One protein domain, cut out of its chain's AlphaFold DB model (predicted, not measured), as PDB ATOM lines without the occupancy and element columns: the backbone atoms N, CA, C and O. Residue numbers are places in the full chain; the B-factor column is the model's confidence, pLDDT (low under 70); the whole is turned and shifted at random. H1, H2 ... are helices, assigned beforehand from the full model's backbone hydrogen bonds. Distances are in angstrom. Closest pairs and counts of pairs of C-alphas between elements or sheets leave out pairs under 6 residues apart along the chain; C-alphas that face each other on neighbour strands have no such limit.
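This is residues 118 to 199 and 259 to 271 of the 271 residues of an uncharacterized protein of Gibberella intermedia (UniProt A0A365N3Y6). Short helix H3 is the core, with H1, H4 and H5 packed on it at wide angles; long H4 runs along the longest axis, and H6 lies apart from H3, near H1 and near H4, where Ala 172 of H4 comes closest to it. The printed part has 95 residues with six named helices, H1 to H6, and no named strand: all helix, compact, radius of gyration of the C-alphas 13.5 A, spans 37 by 27 by 25 A.

H1, residues 122 to 133, touches H3, residues 147 to 155, with 122 to 126 alone, about perpendicular at 84 degrees; closest C-alphas Cys 122 and Cys 148, 5.0 A. H2, residues 141 to 144, touches H4, residues 170 to 186, with 179 to 186 of H4 alone; closest C-alphas Leu 144 and Ile 183, 6.5 A. H3 touches residues 176 to 183 of H4 alone, opposite ways at a steep tilt of 46 degrees; closest C-alphas Val 153 and Phe 176, 6.7 A. H3 touches H5, residues 189 to 195; closest C-alphas Arg 151 and Thr 195, 6.1 A. H6, residues 263 to 269, touches no helix. In H1, H3, H4, H5 and H6 every O i to N i+4 pair is within hydrogen-bond range; H2 is too short for one.

H1, 16.7 A long, begins at C-alpha 122 (28.982, 0.395, 28.349); H4, 24.2 A, ends at C-alpha 186 (28.644, 8.214, 9.799).

Residues 200 to 258 are not printed, a gap of 30.0 A between C-alphas 199 and 259. H3 to H4 is a long link. Thirty residues are under pLDDT 70, among them 259 to 271.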
ATOM      1  N   THR A 118      38.074   3.523  29.344       87.56
ATOM      2  CA  THR A 118      37.609   4.057  30.632       87.56
ATOM      3  C   THR A 118      37.365   2.985  31.690       87.56
ATOM      4  O   THR A 118      37.256   3.321  32.865       87.56
ATOM      5  N   LYS A 119      37.282   1.705  31.295       87.56
ATOM      6  CA  LYS A 119      36.925   0.559  32.155       87.56
ATOM      7  C   LYS A 119      35.532   0.638  32.786       87.56
ATOM      8  O   LYS A 119      35.222  -0.150  33.674       87.56
ATOM      9  N   ARG A 120      34.690   1.560  32.319       87.19
ATOM     10  CA  ARG A 120      33.300   1.706  32.758       87.19
ATOM     11  C   ARG A 120      32.387   0.763  31.988       87.19
ATOM     12  O   ARG A 120      32.704   0.389  30.856       87.19
ATOM     13  N   TYR A 121      31.246   0.411  32.572       87.38
ATOM     14  CA  TYR A 121      30.241  -0.376  31.864       87.38
ATOM     15  C   TYR A 121      29.662   0.423  30.697       87.38
ATOM     16  O   TYR A 121      29.327   1.605  30.821       87.38
ATOM     17  N   CYS A 122      29.524  -0.232  29.547       87.31
ATOM     18  CA  CYS A 122      28.982   0.395  28.349       87.31
ATOM     19  C   CYS A 122      27.535   0.868  28.552       87.31
ATOM     20  O   CYS A 122      27.156   1.882  27.971       87.31
ATOM     21  N   THR A 123      26.755   0.180  29.392       83.44
ATOM     22  CA  THR A 123      25.397   0.603  29.763       83.44
ATOM     23  C   THR A 123      25.395   1.956  30.480       83.44
ATOM     24  O   THR A 123      24.601   2.812  30.115       83.44
ATOM     25  N   GLU A 124      26.326   2.225  31.406       84.25
ATOM     26  CA  GLU A 124      26.410   3.547  32.060       84.25
ATOM     27  C   GLU A 124      26.719   4.654  31.058       84.25
ATOM     28  O   GLU A 124      26.085   5.703  31.052       84.25
ATOM     29  N   ILE A 125      27.705   4.408  30.192       84.06
ATOM     30  CA  ILE A 125      28.119   5.361  29.164       84.06
ATOM     31  C   ILE A 125      26.950   5.662  28.226       84.06
ATOM     32  O   ILE A 125      26.741   6.807  27.825       84.06
ATOM     33  N   PHE A 126      26.209   4.624  27.842       80.50
ATOM     34  CA  PHE A 126      25.036   4.763  26.999       80.50
ATOM     35  C   PHE A 126      23.958   5.598  27.685       80.50
ATOM     36  O   PHE A 126      23.425   6.525  27.077       80.50
ATOM     37  N   ASP A 127      23.685   5.315  28.953       78.88
ATOM     38  CA  ASP A 127      22.663   6.015  29.714       78.88
ATOM     39  C   ASP A 127      23.012   7.488  29.929       78.88
ATOM     40  O   ASP A 127      22.137   8.339  29.775       78.88
ATOM     41  N   GLU A 128      24.280   7.815  30.188       81.75
ATOM     42  CA  GLU A 128      24.766   9.197  30.268       81.75
ATOM     43  C   GLU A 128      24.526   9.958  28.963       81.75
ATOM     44  O   GLU A 128      23.898  11.017  28.970       81.75
ATOM     45  N   VAL A 129      24.956   9.390  27.828       80.31
ATOM     46  CA  VAL A 129      24.768  10.007  26.505       80.31
ATOM     47  C   VAL A 129      23.285  10.260  26.237       80.31
ATOM     48  O   VAL A 129      22.900  11.327  25.764       80.31
ATOM     49  N   MET A 130      22.431   9.292  26.556       75.56
ATOM     50  CA  MET A 130      20.996   9.381  26.288       75.56
ATOM     51  C   MET A 130      20.285  10.333  27.256       75.56
ATOM     52  O   MET A 130      19.337  11.017  26.863       75.56
ATOM     53  N   HIS A 131      20.757  10.431  28.497       76.44
ATOM     54  CA  HIS A 131      20.251  11.380  29.481       76.44
ATOM     55  C   HIS A 131      20.596  12.828  29.113       76.44
ATOM     56  O   HIS A 131      19.719  13.689  29.164       76.44
ATOM     57  N   GLU A 132      21.843  13.091  28.706       76.38
ATOM     58  CA  GLU A 132      22.306  14.431  28.317       76.38
ATOM     59  C   GLU A 132      21.574  14.974  27.084       76.38
ATOM     60  O   GLU A 132      21.273  16.165  27.009       76.38
ATOM     61  N   LEU A 133      21.273  14.097  26.127       71.94
ATOM     62  CA  LEU A 133      20.580  14.437  24.886       71.94
ATOM     63  C   LEU A 133      19.052  14.502  25.073       71.94
ATOM     64  O   LEU A 133      18.354  15.251  24.400       71.94
ATOM     65  N   GLY A 134      18.488  13.730  25.998       63.91
ATOM     66  CA  GLY A 134      17.041  13.567  26.095       63.91
ATOM     67  C   GLY A 134      16.456  12.690  24.969       63.91
ATOM     68  O   GLY A 134      17.143  12.290  24.029       63.91
ATOM     69  N   PRO A 135      15.155  12.348  25.043       57.72
ATOM     70  CA  PRO A 135      14.590  11.184  24.339       57.72
ATOM     71  C   PRO A 135      14.498  11.295  22.807       57.72
ATOM     72  O   PRO A 135      14.097  10.329  22.153       57.72
ATOM     73  N   HIS A 136      14.829  12.444  22.214       57.62
ATOM     74  CA  HIS A 136      14.646  12.708  20.781       57.62
ATOM     75  C   HIS A 136      15.804  13.451  20.114       57.62
ATOM     76  O   HIS A 136      15.719  13.729  18.915       57.62
ATOM     77  N   ASP A 137      16.874  13.748  20.846       69.25
ATOM     78  CA  ASP A 137      17.997  14.451  20.251       69.25
ATOM     79  C   ASP A 137      18.876  13.504  19.436       69.25
ATOM     80  O   ASP A 137      18.968  12.287  19.641       69.25
ATOM     81  N   ILE A 138      19.497  14.097  18.425       80.00
ATOM     82  CA  ILE A 138      20.377  13.401  17.503       80.00
ATOM     83  C   ILE A 138      21.679  13.125  18.248       80.00
ATOM     84  O   ILE A 138      22.439  14.051  18.515       80.00
ATOM     85  N   VAL A 139      21.962  11.848  18.518       84.69
ATOM     86  CA  VAL A 139      23.256  11.428  19.076       84.69
ATOM     87  C   VAL A 139      24.381  11.946  18.172       84.69
ATOM     88  O   VAL A 139      24.407  11.552  16.999       84.69
ATOM     89  N   PRO A 140      25.276  12.834  18.643       88.50
ATOM     90  CA  PRO A 140      26.349  13.386  17.824       88.50
ATOM     91  C   PRO A 140      27.253  12.280  17.284       88.50
ATOM     92  O   PRO A 140      27.496  11.301  17.979       88.50
ATOM     93  N   THR A 141      27.815  12.437  16.082       87.81
ATOM     94  CA  THR A 141      28.648  11.396  15.449       87.81
ATOM     95  C   THR A 141      29.799  10.916  16.344       87.81
ATOM     96  O   THR A 141      30.095   9.726  16.381       87.81
ATOM     97  N   LYS A 142      30.416  11.823  17.119       88.06
ATOM     98  CA  LYS A 142      31.488  11.473  18.069       88.06
ATOM     99  C   LYS A 142      31.038  10.443  19.116       88.06
ATOM    100  O   LYS A 142      31.821   9.572  19.472       88.06
ATOM    101  N   ASP A 143      29.790  10.539  19.574       88.06
ATOM    102  CA  ASP A 143      29.213   9.667  20.594       88.06
ATOM    103  C   ASP A 143      28.608   8.436  19.919       88.06
ATOM    104  O   ASP A 143      28.819   7.320  20.386       88.06
ATOM    105  N   LEU A 144      27.971   8.642  18.754       88.44
ATOM    106  CA  LEU A 144      27.391   7.619  17.882       88.44
ATOM    107  C   LEU A 144      28.388   6.496  17.564       88.44
ATOM    108  O   LEU A 144      28.029   5.321  17.530       88.44
ATOM    109  N   CYS A 145      29.640   6.881  17.324       90.38
ATOM    110  CA  CYS A 145      30.689   5.984  16.867       90.38
ATOM    111  C   CYS A 145      31.578   5.441  17.986       90.38
ATOM    112  O   CYS A 145      32.604   4.824  17.699       90.38
ATOM    113  N   ARG A 146      31.204   5.645  19.256       88.38
ATOM    114  CA  ARG A 146      31.897   5.007  20.380       88.38
ATOM    115  C   ARG A 146      31.655   3.493  20.338       88.38
ATOM    116  O   ARG A 146      30.497   3.089  20.206       88.38
ATOM    117  N   PRO A 147      32.688   2.648  20.520       88.56
ATOM    118  CA  PRO A 147      32.541   1.193  20.447       88.56
ATOM    119  C   PRO A 147      31.428   0.633  21.344       88.56
ATOM    120  O   PRO A 147      30.626  -0.177  20.882       88.56
ATOM    121  N   CYS A 148      31.314   1.123  22.585       87.25
ATOM    122  CA  CYS A 148      30.229   0.754  23.499       87.25
ATOM    123  C   CYS A 148      28.841   1.006  22.906       87.25
ATOM    124  O   CYS A 148      27.993   0.120  22.933       87.25
ATOM    125  N   LEU A 149      28.599   2.194  22.344       86.19
ATOM    126  CA  LEU A 149      27.290   2.539  21.798       86.19
ATOM    127  C   LEU A 149      26.958   1.678  20.578       86.19
ATOM    128  O   LEU A 149      25.830   1.200  20.460       86.19
ATOM    129  N   ILE A 150      27.936   1.440  19.698       89.00
ATOM    130  CA  ILE A 150      27.750   0.551  18.550       89.00
ATOM    131  C   ILE A 150      27.376  -0.851  19.048       89.00
ATOM    132  O   ILE A 150      26.330  -1.374  18.657       89.00
ATOM    133  N   ARG A 151      28.167  -1.453  19.946       86.81
ATOM    134  CA  ARG A 151      27.879  -2.793  20.488       86.81
ATOM    135  C   ARG A 151      26.510  -2.852  21.142       86.81
ATOM    136  O   ARG A 151      25.747  -3.769  20.849       86.81
ATOM    137  N   HIS A 152      26.170  -1.865  21.964       84.56
ATOM    138  CA  HIS A 152      24.890  -1.819  22.656       84.56
ATOM    139  C   HIS A 152      23.733  -1.786  21.648       84.56
ATOM    140  O   HIS A 152      22.916  -2.704  21.616       84.56
ATOM    141  N   VAL A 153      23.729  -0.815  20.725       85.06
ATOM    142  CA  VAL A 153      22.677  -0.629  19.710       85.06
ATOM    143  C   VAL A 153      22.515  -1.847  18.795       85.06
ATOM    144  O   VAL A 153      21.388  -2.180  18.413       85.06
ATOM    145  N   PHE A 154      23.600  -2.528  18.419       86.06
ATOM    146  CA  PHE A 154      23.537  -3.704  17.545       86.06
ATOM    147  C   PHE A 154      23.128  -4.990  18.271       86.06
ATOM    148  O   PHE A 154      22.475  -5.829  17.652       86.06
ATOM    149  N   ASN A 155      23.424  -5.117  19.565       81.25
ATOM    150  CA  ASN A 155      23.034  -6.274  20.375       81.25
ATOM    151  C   ASN A 155      21.610  -6.174  20.954       81.25
ATOM    152  O   ASN A 155      21.097  -7.161  21.487       81.25
ATOM    153  N   LEU A 156      20.932  -5.026  20.818       79.62
ATOM    154  CA  LEU A 156      19.503  -4.930  21.130       79.62
ATOM    155  C   LEU A 156      18.670  -5.823  20.205       79.62
ATOM    156  O   LEU A 156      18.766  -5.756  18.979       79.62
ATOM    157  N   ASP A 157      17.762  -6.602  20.772       76.88
ATOM    158  CA  ASP A 157      16.782  -7.331  19.976       76.88
ATOM    159  C   ASP A 157      15.523  -6.488  19.787       76.88
ATOM    160  O   ASP A 157      14.676  -6.356  20.672       76.88
ATOM    161  N   LEU A 158      15.426  -5.873  18.611       78.06
ATOM    162  CA  LEU A 158      14.301  -5.015  18.248       78.06
ATOM    163  C   LEU A 158      13.090  -5.817  17.756       78.06
ATOM    164  O   LEU A 158      11.997  -5.255  17.637       78.06
ATOM    165  N   ASP A 159      13.261  -7.108  17.472       73.25
ATOM    166  CA  ASP A 159      12.245  -7.951  16.847       73.25
ATOM    167  C   ASP A 159      11.525  -8.856  17.859       73.25
ATOM    168  O   ASP A 159      10.614  -9.591  17.476       73.25
ATOM    169  N   LEU A 160      11.815  -8.700  19.161       65.62
ATOM    170  CA  LEU A 160      11.013  -9.298  20.228       65.62
ATOM    171  C   LEU A 160       9.514  -8.982  20.024       65.62
ATOM    172  O   LEU A 160       9.147  -7.817  19.776       65.62
ATOM    173  N   PRO A 161       8.635  -9.998  20.102       55.34
ATOM    174  CA  PRO A 161       7.209  -9.829  19.865       55.34
ATOM    175  C   PRO A 161       6.593  -8.893  20.907       55.34
ATOM    176  O   PRO A 161       6.889  -8.986  22.099       55.34
ATOM    177  N   SER A 162       5.687  -8.011  20.468       49.66
ATOM    178  CA  SER A 162       5.064  -6.963  21.296       49.66
ATOM    179  C   SER A 162       4.214  -7.471  22.461       49.66
ATOM    180  O   SER A 162       3.802  -6.683  23.304       49.66
ATOM    181  N   SER A 163       3.916  -8.772  22.495       47.78
ATOM    182  CA  SER A 163       3.244  -9.444  23.608       47.78
ATOM    183  C   SER A 163       4.181  -9.750  24.781       47.78
ATOM    184  O   SER A 163       3.700 -10.057  25.870       47.78
ATOM    185  N   SER A 164       5.500  -9.669  24.582       54.72
ATOM    186  CA  SER A 164       6.464  -9.724  25.675       54.72
ATOM    187  C   SER A 164       6.418  -8.409  26.454       54.72
ATOM    188  O   SER A 164       6.403  -7.325  25.870       54.72
ATOM    189  N   SER A 165       6.439  -8.484  27.786       51.06
ATOM    190  CA  SER A 165       6.503  -7.310  28.674       51.06
ATOM    191  C   SER A 165       7.781  -6.470  28.508       51.06
ATOM    192  O   SER A 165       8.002  -5.541  29.276       51.06
ATOM    193  N   THR A 166       8.637  -6.834  27.555       55.44
ATOM    194  CA  THR A 166       9.951  -6.252  27.273       55.44
ATOM    195  C   THR A 166      10.167  -5.917  25.809       55.44
ATOM    196  O   THR A 166      11.265  -5.526  25.419       55.44
ATOM    197  N   SER A 167       9.116  -5.990  24.990       64.94
ATOM    198  CA  SER A 167       9.190  -5.437  23.649       64.94
ATOM    199  C   SER A 167       9.309  -3.924  23.714       64.94
ATOM    200  O   SER A 167       8.471  -3.240  24.297       64.94
ATOM    201  N   TYR A 168      10.281  -3.403  22.974       70.88
ATOM    202  CA  TYR A 168      10.297  -2.012  22.554       70.88
ATOM    203  C   TYR A 168       8.973  -1.651  21.882       70.88
ATOM    204  O   TYR A 168       8.403  -2.434  21.112       70.88
ATOM    205  N   SER A 169       8.503  -0.439  22.112       77.12
ATOM    206  CA  SER A 169       7.396   0.098  21.344       77.12
ATOM    207  C   SER A 169       7.738   0.309  19.872       77.12
ATOM    208  O   SER A 169       8.912   0.366  19.486       77.12
ATOM    209  N   PRO A 170       6.732   0.556  19.019       81.75
ATOM    210  CA  PRO A 170       6.980   0.950  17.640       81.75
ATOM    211  C   PRO A 170       7.875   2.191  17.498       81.75
ATOM    212  O   PRO A 170       8.590   2.300  16.501       81.75
ATOM    213  N   ARG A 171       7.838   3.138  18.449       78.62
ATOM    214  CA  ARG A 171       8.660   4.354  18.382       78.62
ATOM    215  C   ARG A 171      10.108   4.059  18.748       78.62
ATOM    216  O   ARG A 171      10.989   4.423  17.973       78.62
ATOM    217  N   ALA A 172      10.343   3.358  19.854       78.12
ATOM    218  CA  ALA A 172      11.685   2.974  20.269       78.12
ATOM    219  C   ALA A 172      12.346   2.052  19.228       78.12
ATOM    220  O   ALA A 172      13.493   2.275  18.847       78.12
ATOM    221  N   LYS A 173      11.594   1.101  18.647       82.81
ATOM    222  CA  LYS A 173      12.080   0.267  17.530       82.81
ATOM    223  C   LYS A 173      12.548   1.107  16.339       82.81
ATOM    224  O   LYS A 173      13.583   0.797  15.758       82.81
ATOM    225  N   ARG A 174      11.800   2.151  15.955       85.06
ATOM    226  CA  ARG A 174      12.212   3.063  14.871       85.06
ATOM    227  C   ARG A 174      13.477   3.828  15.235       85.06
ATOM    228  O   ARG A 174      14.421   3.798  14.461       85.06
ATOM    229  N   TYR A 175      13.522   4.409  16.430       84.00
ATOM    230  CA  TYR A 175      14.686   5.152  16.911       84.00
ATOM    231  C   TYR A 175      15.980   4.323  16.850       84.00
ATOM    232  O   TYR A 175      16.972   4.755  16.269       84.00
ATOM    233  N   PHE A 176      15.960   3.089  17.360       85.56
ATOM    234  CA  PHE A 176      17.138   2.219  17.308       85.56
ATOM    235  C   PHE A 176      17.489   1.743  15.895       85.56
ATOM    236  O   PHE A 176      18.668   1.561  15.589       85.56
ATOM    237  N   LYS A 177      16.502   1.572  15.005       89.19
ATOM    238  CA  LYS A 177      16.762   1.306  13.579       89.19
ATOM    239  C   LYS A 177      17.445   2.499  12.907       89.19
ATOM    240  O   LYS A 177      18.399   2.293  12.159       89.19
ATOM    241  N   ASP A 178      17.021   3.717  13.226       89.69
ATOM    242  CA  ASP A 178      17.631   4.942  12.711       89.69
ATOM    243  C   ASP A 178      19.061   5.116  13.246       89.69
ATOM    244  O   ASP A 178      19.966   5.421  12.470       89.69
ATOM    245  N   LEU A 179      19.314   4.825  14.531       88.81
ATOM    246  CA  LEU A 179      20.674   4.802  15.087       88.81
ATOM    247  C   LEU A 179      21.578   3.802  14.361       88.81
ATOM    248  O   LEU A 179      22.684   4.167  13.967       88.81
ATOM    249  N   ARG A 180      21.114   2.567  14.119       91.56
ATOM    250  CA  ARG A 180      21.880   1.568  13.344       91.56
ATOM    251  C   ARG A 180      22.214   2.071  11.945       91.56
ATOM    252  O   ARG A 180      23.346   1.910  11.494       91.56
ATOM    253  N   ALA A 181      21.247   2.680  11.260       92.81
ATOM    254  CA  ALA A 181      21.467   3.242   9.931       92.81
ATOM    255  C   ALA A 181      22.518   4.358   9.966       92.81
ATOM    256  O   ALA A 181      23.438   4.362   9.151       92.81
ATOM    257  N   ARG A 182      22.425   5.271  10.938       93.44
ATOM    258  CA  ARG A 182      23.408   6.346  11.115       93.44
ATOM    259  C   ARG A 182      24.798   5.813  11.433       93.44
ATOM    260  O   ARG A 182      25.754   6.300  10.846       93.44
ATOM    261  N   ILE A 183      24.921   4.782  12.270       92.94
ATOM    262  CA  ILE A 183      26.213   4.146  12.561       92.94
ATOM    263  C   ILE A 183      26.876   3.649  11.267       92.94
ATOM    264  O   ILE A 183      28.049   3.929  11.032       92.94
ATOM    265  N   TYR A 184      26.127   2.982  10.385       92.25
ATOM    266  CA  TYR A 184      26.667   2.539   9.095       92.25
ATOM    267  C   TYR A 184      27.079   3.686   8.160       92.25
ATOM    268  O   TYR A 184      27.962   3.493   7.326       92.25
ATOM    269  N   MET A 185      26.430   4.849   8.255       93.56
ATOM    270  CA  MET A 185      26.677   5.992   7.368       93.56
ATOM    271  C   MET A 185      27.774   6.933   7.874       93.56
ATOM    272  O   MET A 185      28.520   7.486   7.069       93.56
ATOM    273  N   GLU A 186      27.840   7.155   9.185       94.38
ATOM    274  CA  GLU A 186      28.644   8.214   9.799       94.38
ATOM    275  C   GLU A 186      29.933   7.686  10.445       94.38
ATOM    276  O   GLU A 186      30.890   8.449  10.588       94.38
ATOM    277  N   CYS A 187      29.986   6.405  10.832       93.94
ATOM    278  CA  CYS A 187      31.131   5.864  11.559       93.94
ATOM    279  C   CYS A 187      32.245   5.338  10.645       93.94
ATOM    280  O   CYS A 187      31.973   4.758   9.589       93.94
ATOM    281  N   PRO A 188      33.519   5.503  11.052       91.56
ATOM    282  CA  PRO A 188      34.652   4.950  10.323       91.56
ATOM    283  C   PRO A 188      34.580   3.415  10.281       91.56
ATOM    284  O   PRO A 188      34.119   2.767  11.224       91.56
ATOM    285  N   LYS A 189      35.053   2.818   9.179       86.38
ATOM    286  CA  LYS A 189      34.974   1.362   8.949       86.38
ATOM    287  C   LYS A 189      35.737   0.568  10.003       86.38
ATOM    288  O   LYS A 189      35.354  -0.553  10.316       86.38
ATOM    289  N   GLU A 190      36.796   1.154  10.538       83.44
ATOM    290  CA  GLU A 190      37.644   0.588  11.578       83.44
ATOM    291  C   GLU A 190      36.848   0.381  12.874       83.44
ATOM    292  O   GLU A 190      36.880  -0.712  13.431       83.44
ATOM    293  N   ALA A 191      36.041   1.370  13.280       79.00
ATOM    294  CA  ALA A 191      35.176   1.269  14.462       79.00
ATOM    295  C   ALA A 191      34.096   0.184  14.301       79.00
ATOM    296  O   ALA A 191      33.761  -0.527  15.250       79.00
ATOM    297  N   LEU A 192      33.572   0.012  13.080       83.81
ATOM    298  CA  LEU A 192      32.644  -1.078  12.765       83.81
ATOM    299  C   LEU A 192      33.348  -2.441  12.827       83.81
ATOM    300  O   LEU A 192      32.823  -3.378  13.422       83.81
ATOM    301  N   ALA A 193      34.541  -2.557  12.242       75.81
ATOM    302  CA  ALA A 193      35.306  -3.802  12.216       75.81
ATOM    303  C   ALA A 193      35.716  -4.271  13.621       75.81
ATOM    304  O   ALA A 193      35.627  -5.461  13.910       75.81
ATOM    305  N   GLU A 194      36.112  -3.345  14.495       71.19
ATOM    306  CA  GLU A 194      36.429  -3.629  15.898       71.19
ATOM    307  C   GLU A 194      35.197  -4.110  16.677       71.19
ATOM    308  O   GLU A 194      35.275  -5.051  17.462       71.19
ATOM    309  N   THR A 195      34.033  -3.518  16.407       68.62
ATOM    310  CA  THR A 195      32.779  -3.860  17.088       68.62
ATOM    311  C   THR A 195      32.251  -5.245  16.699       68.62
ATOM    312  O   THR A 195      31.746  -5.976  17.548       68.62
ATOM    313  N   PHE A 196      32.353  -5.622  15.422       68.38
ATOM    314  CA  PHE A 196      31.856  -6.916  14.934       68.38
ATOM    315  C   PHE A 196      32.881  -8.051  15.053       68.38
ATOM    316  O   PHE A 196      32.594  -9.182  14.652       68.38
ATOM    317  N   ALA A 197      34.069  -7.773  15.592       61.66
ATOM    318  CA  ALA A 197      35.027  -8.813  15.912       61.66
ATOM    319  C   ALA A 197      34.462  -9.719  17.029       61.66
ATOM    320  O   ALA A 197      33.857  -9.226  17.982       61.66
ATOM    321  N   PRO A 198      34.649 -11.049  16.953       46.12
ATOM    322  CA  PRO A 198      34.285 -11.942  18.046       46.12
ATOM    323  C   PRO A 198      35.026 -11.525  19.321       46.12
ATOM    324  O   PRO A 198      36.248 -11.387  19.303       46.12
ATOM    325  N   ILE A 199      34.296 -11.348  20.425       46.62
ATOM    326  CA  ILE A 199      34.872 -10.987  21.725       46.62
ATOM    327  C   ILE A 199      35.883 -12.071  22.135       46.62
ATOM    328  O   ILE A 199      35.497 -13.195  22.465       46.62
ATOM    329  N   TYR A 259      18.646   4.260  40.843       35.50
ATOM    330  CA  TYR A 259      17.862   5.374  40.277       35.50
ATOM    331  C   TYR A 259      17.587   5.275  38.751       35.50
ATOM    332  O   TYR A 259      16.778   6.025  38.192       35.50
ATOM    333  N   MET A 260      18.186   4.286  38.088       41.84
ATOM    334  CA  MET A 260      18.009   3.861  36.702       41.84
ATOM    335  C   MET A 260      16.773   2.978  36.444       41.84
ATOM    336  O   MET A 260      16.549   2.536  35.319       41.84
ATOM    337  N   PHE A 261      15.890   2.772  37.429       42.38
ATOM    338  CA  PHE A 261      14.544   2.229  37.174       42.38
ATOM    339  C   PHE A 261      13.637   3.182  36.378       42.38
ATOM    340  O   PHE A 261      12.519   2.813  36.022       42.38
ATOM    341  N   SER A 262      14.074   4.417  36.116       46.47
ATOM    342  CA  SER A 262      13.203   5.465  35.591       46.47
ATOM    343  C   SER A 262      13.376   5.709  34.094       46.47
ATOM    344  O   SER A 262      12.398   5.578  33.373       46.47
ATOM    345  N   TYR A 263      14.566   6.011  33.567       47.31
ATOM    346  CA  TYR A 263      14.636   6.517  32.190       47.31
ATOM    347  C   TYR A 263      14.284   5.464  31.134       47.31
ATOM    348  O   TYR A 263      13.367   5.688  30.354       47.31
ATOM    349  N   TRP A 264      14.912   4.284  31.141       50.09
ATOM    350  CA  TRP A 264      14.609   3.252  30.139       50.09
ATOM    351  C   TRP A 264      13.265   2.582  30.343       50.09
ATOM    352  O   TRP A 264      12.561   2.358  29.367       50.09
ATOM    353  N   ALA A 265      12.852   2.319  31.584       48.47
ATOM    354  CA  ALA A 265      11.502   1.822  31.823       48.47
ATOM    355  C   ALA A 265      10.460   2.834  31.315       48.47
ATOM    356  O   ALA A 265       9.523   2.441  30.633       48.47
ATOM    357  N   LEU A 266      10.653   4.139  31.542       46.91
ATOM    358  CA  LEU A 266       9.762   5.177  31.014       46.91
ATOM    359  C   LEU A 266       9.884   5.337  29.490       46.91
ATOM    360  O   LEU A 266       8.863   5.503  28.835       46.91
ATOM    361  N   VAL A 267      11.078   5.233  28.900       50.47
ATOM    362  CA  VAL A 267      11.287   5.297  27.442       50.47
ATOM    363  C   VAL A 267      10.693   4.078  26.730       50.47
ATOM    364  O   VAL A 267      10.181   4.214  25.625       50.47
ATOM    365  N   LEU A 268      10.707   2.901  27.359       52.03
ATOM    366  CA  LEU A 268      10.112   1.670  26.836       52.03
ATOM    367  C   LEU A 268       8.592   1.598  27.049       52.03
ATOM    368  O   LEU A 268       7.906   0.960  26.254       52.03
ATOM    369  N   ILE A 269       8.068   2.218  28.119       45.84
ATOM    370  CA  ILE A 269       6.647   2.153  28.511       45.84
ATOM    371  C   ILE A 269       5.824   3.335  27.966       45.84
ATOM    372  O   ILE A 269       4.660   3.146  27.616       45.84
ATOM    373  N   LEU A 270       6.374   4.554  27.902       40.72
ATOM    374  CA  LEU A 270       5.629   5.761  27.489       40.72
ATOM    375  C   LEU A 270       5.717   6.079  25.994       40.72
ATOM    376  O   LEU A 270       4.973   6.935  25.507       40.72
ATOM    377  N   PHE A 271       6.592   5.404  25.259       40.00
ATOM    378  CA  PHE A 271       6.800   5.633  23.834       40.00
ATOM    379  C   PHE A 271       6.780   4.338  23.116       40.00
ATOM    380  O   PHE A 271       7.512   3.474  23.631       40.00
TER     381      PHE A 271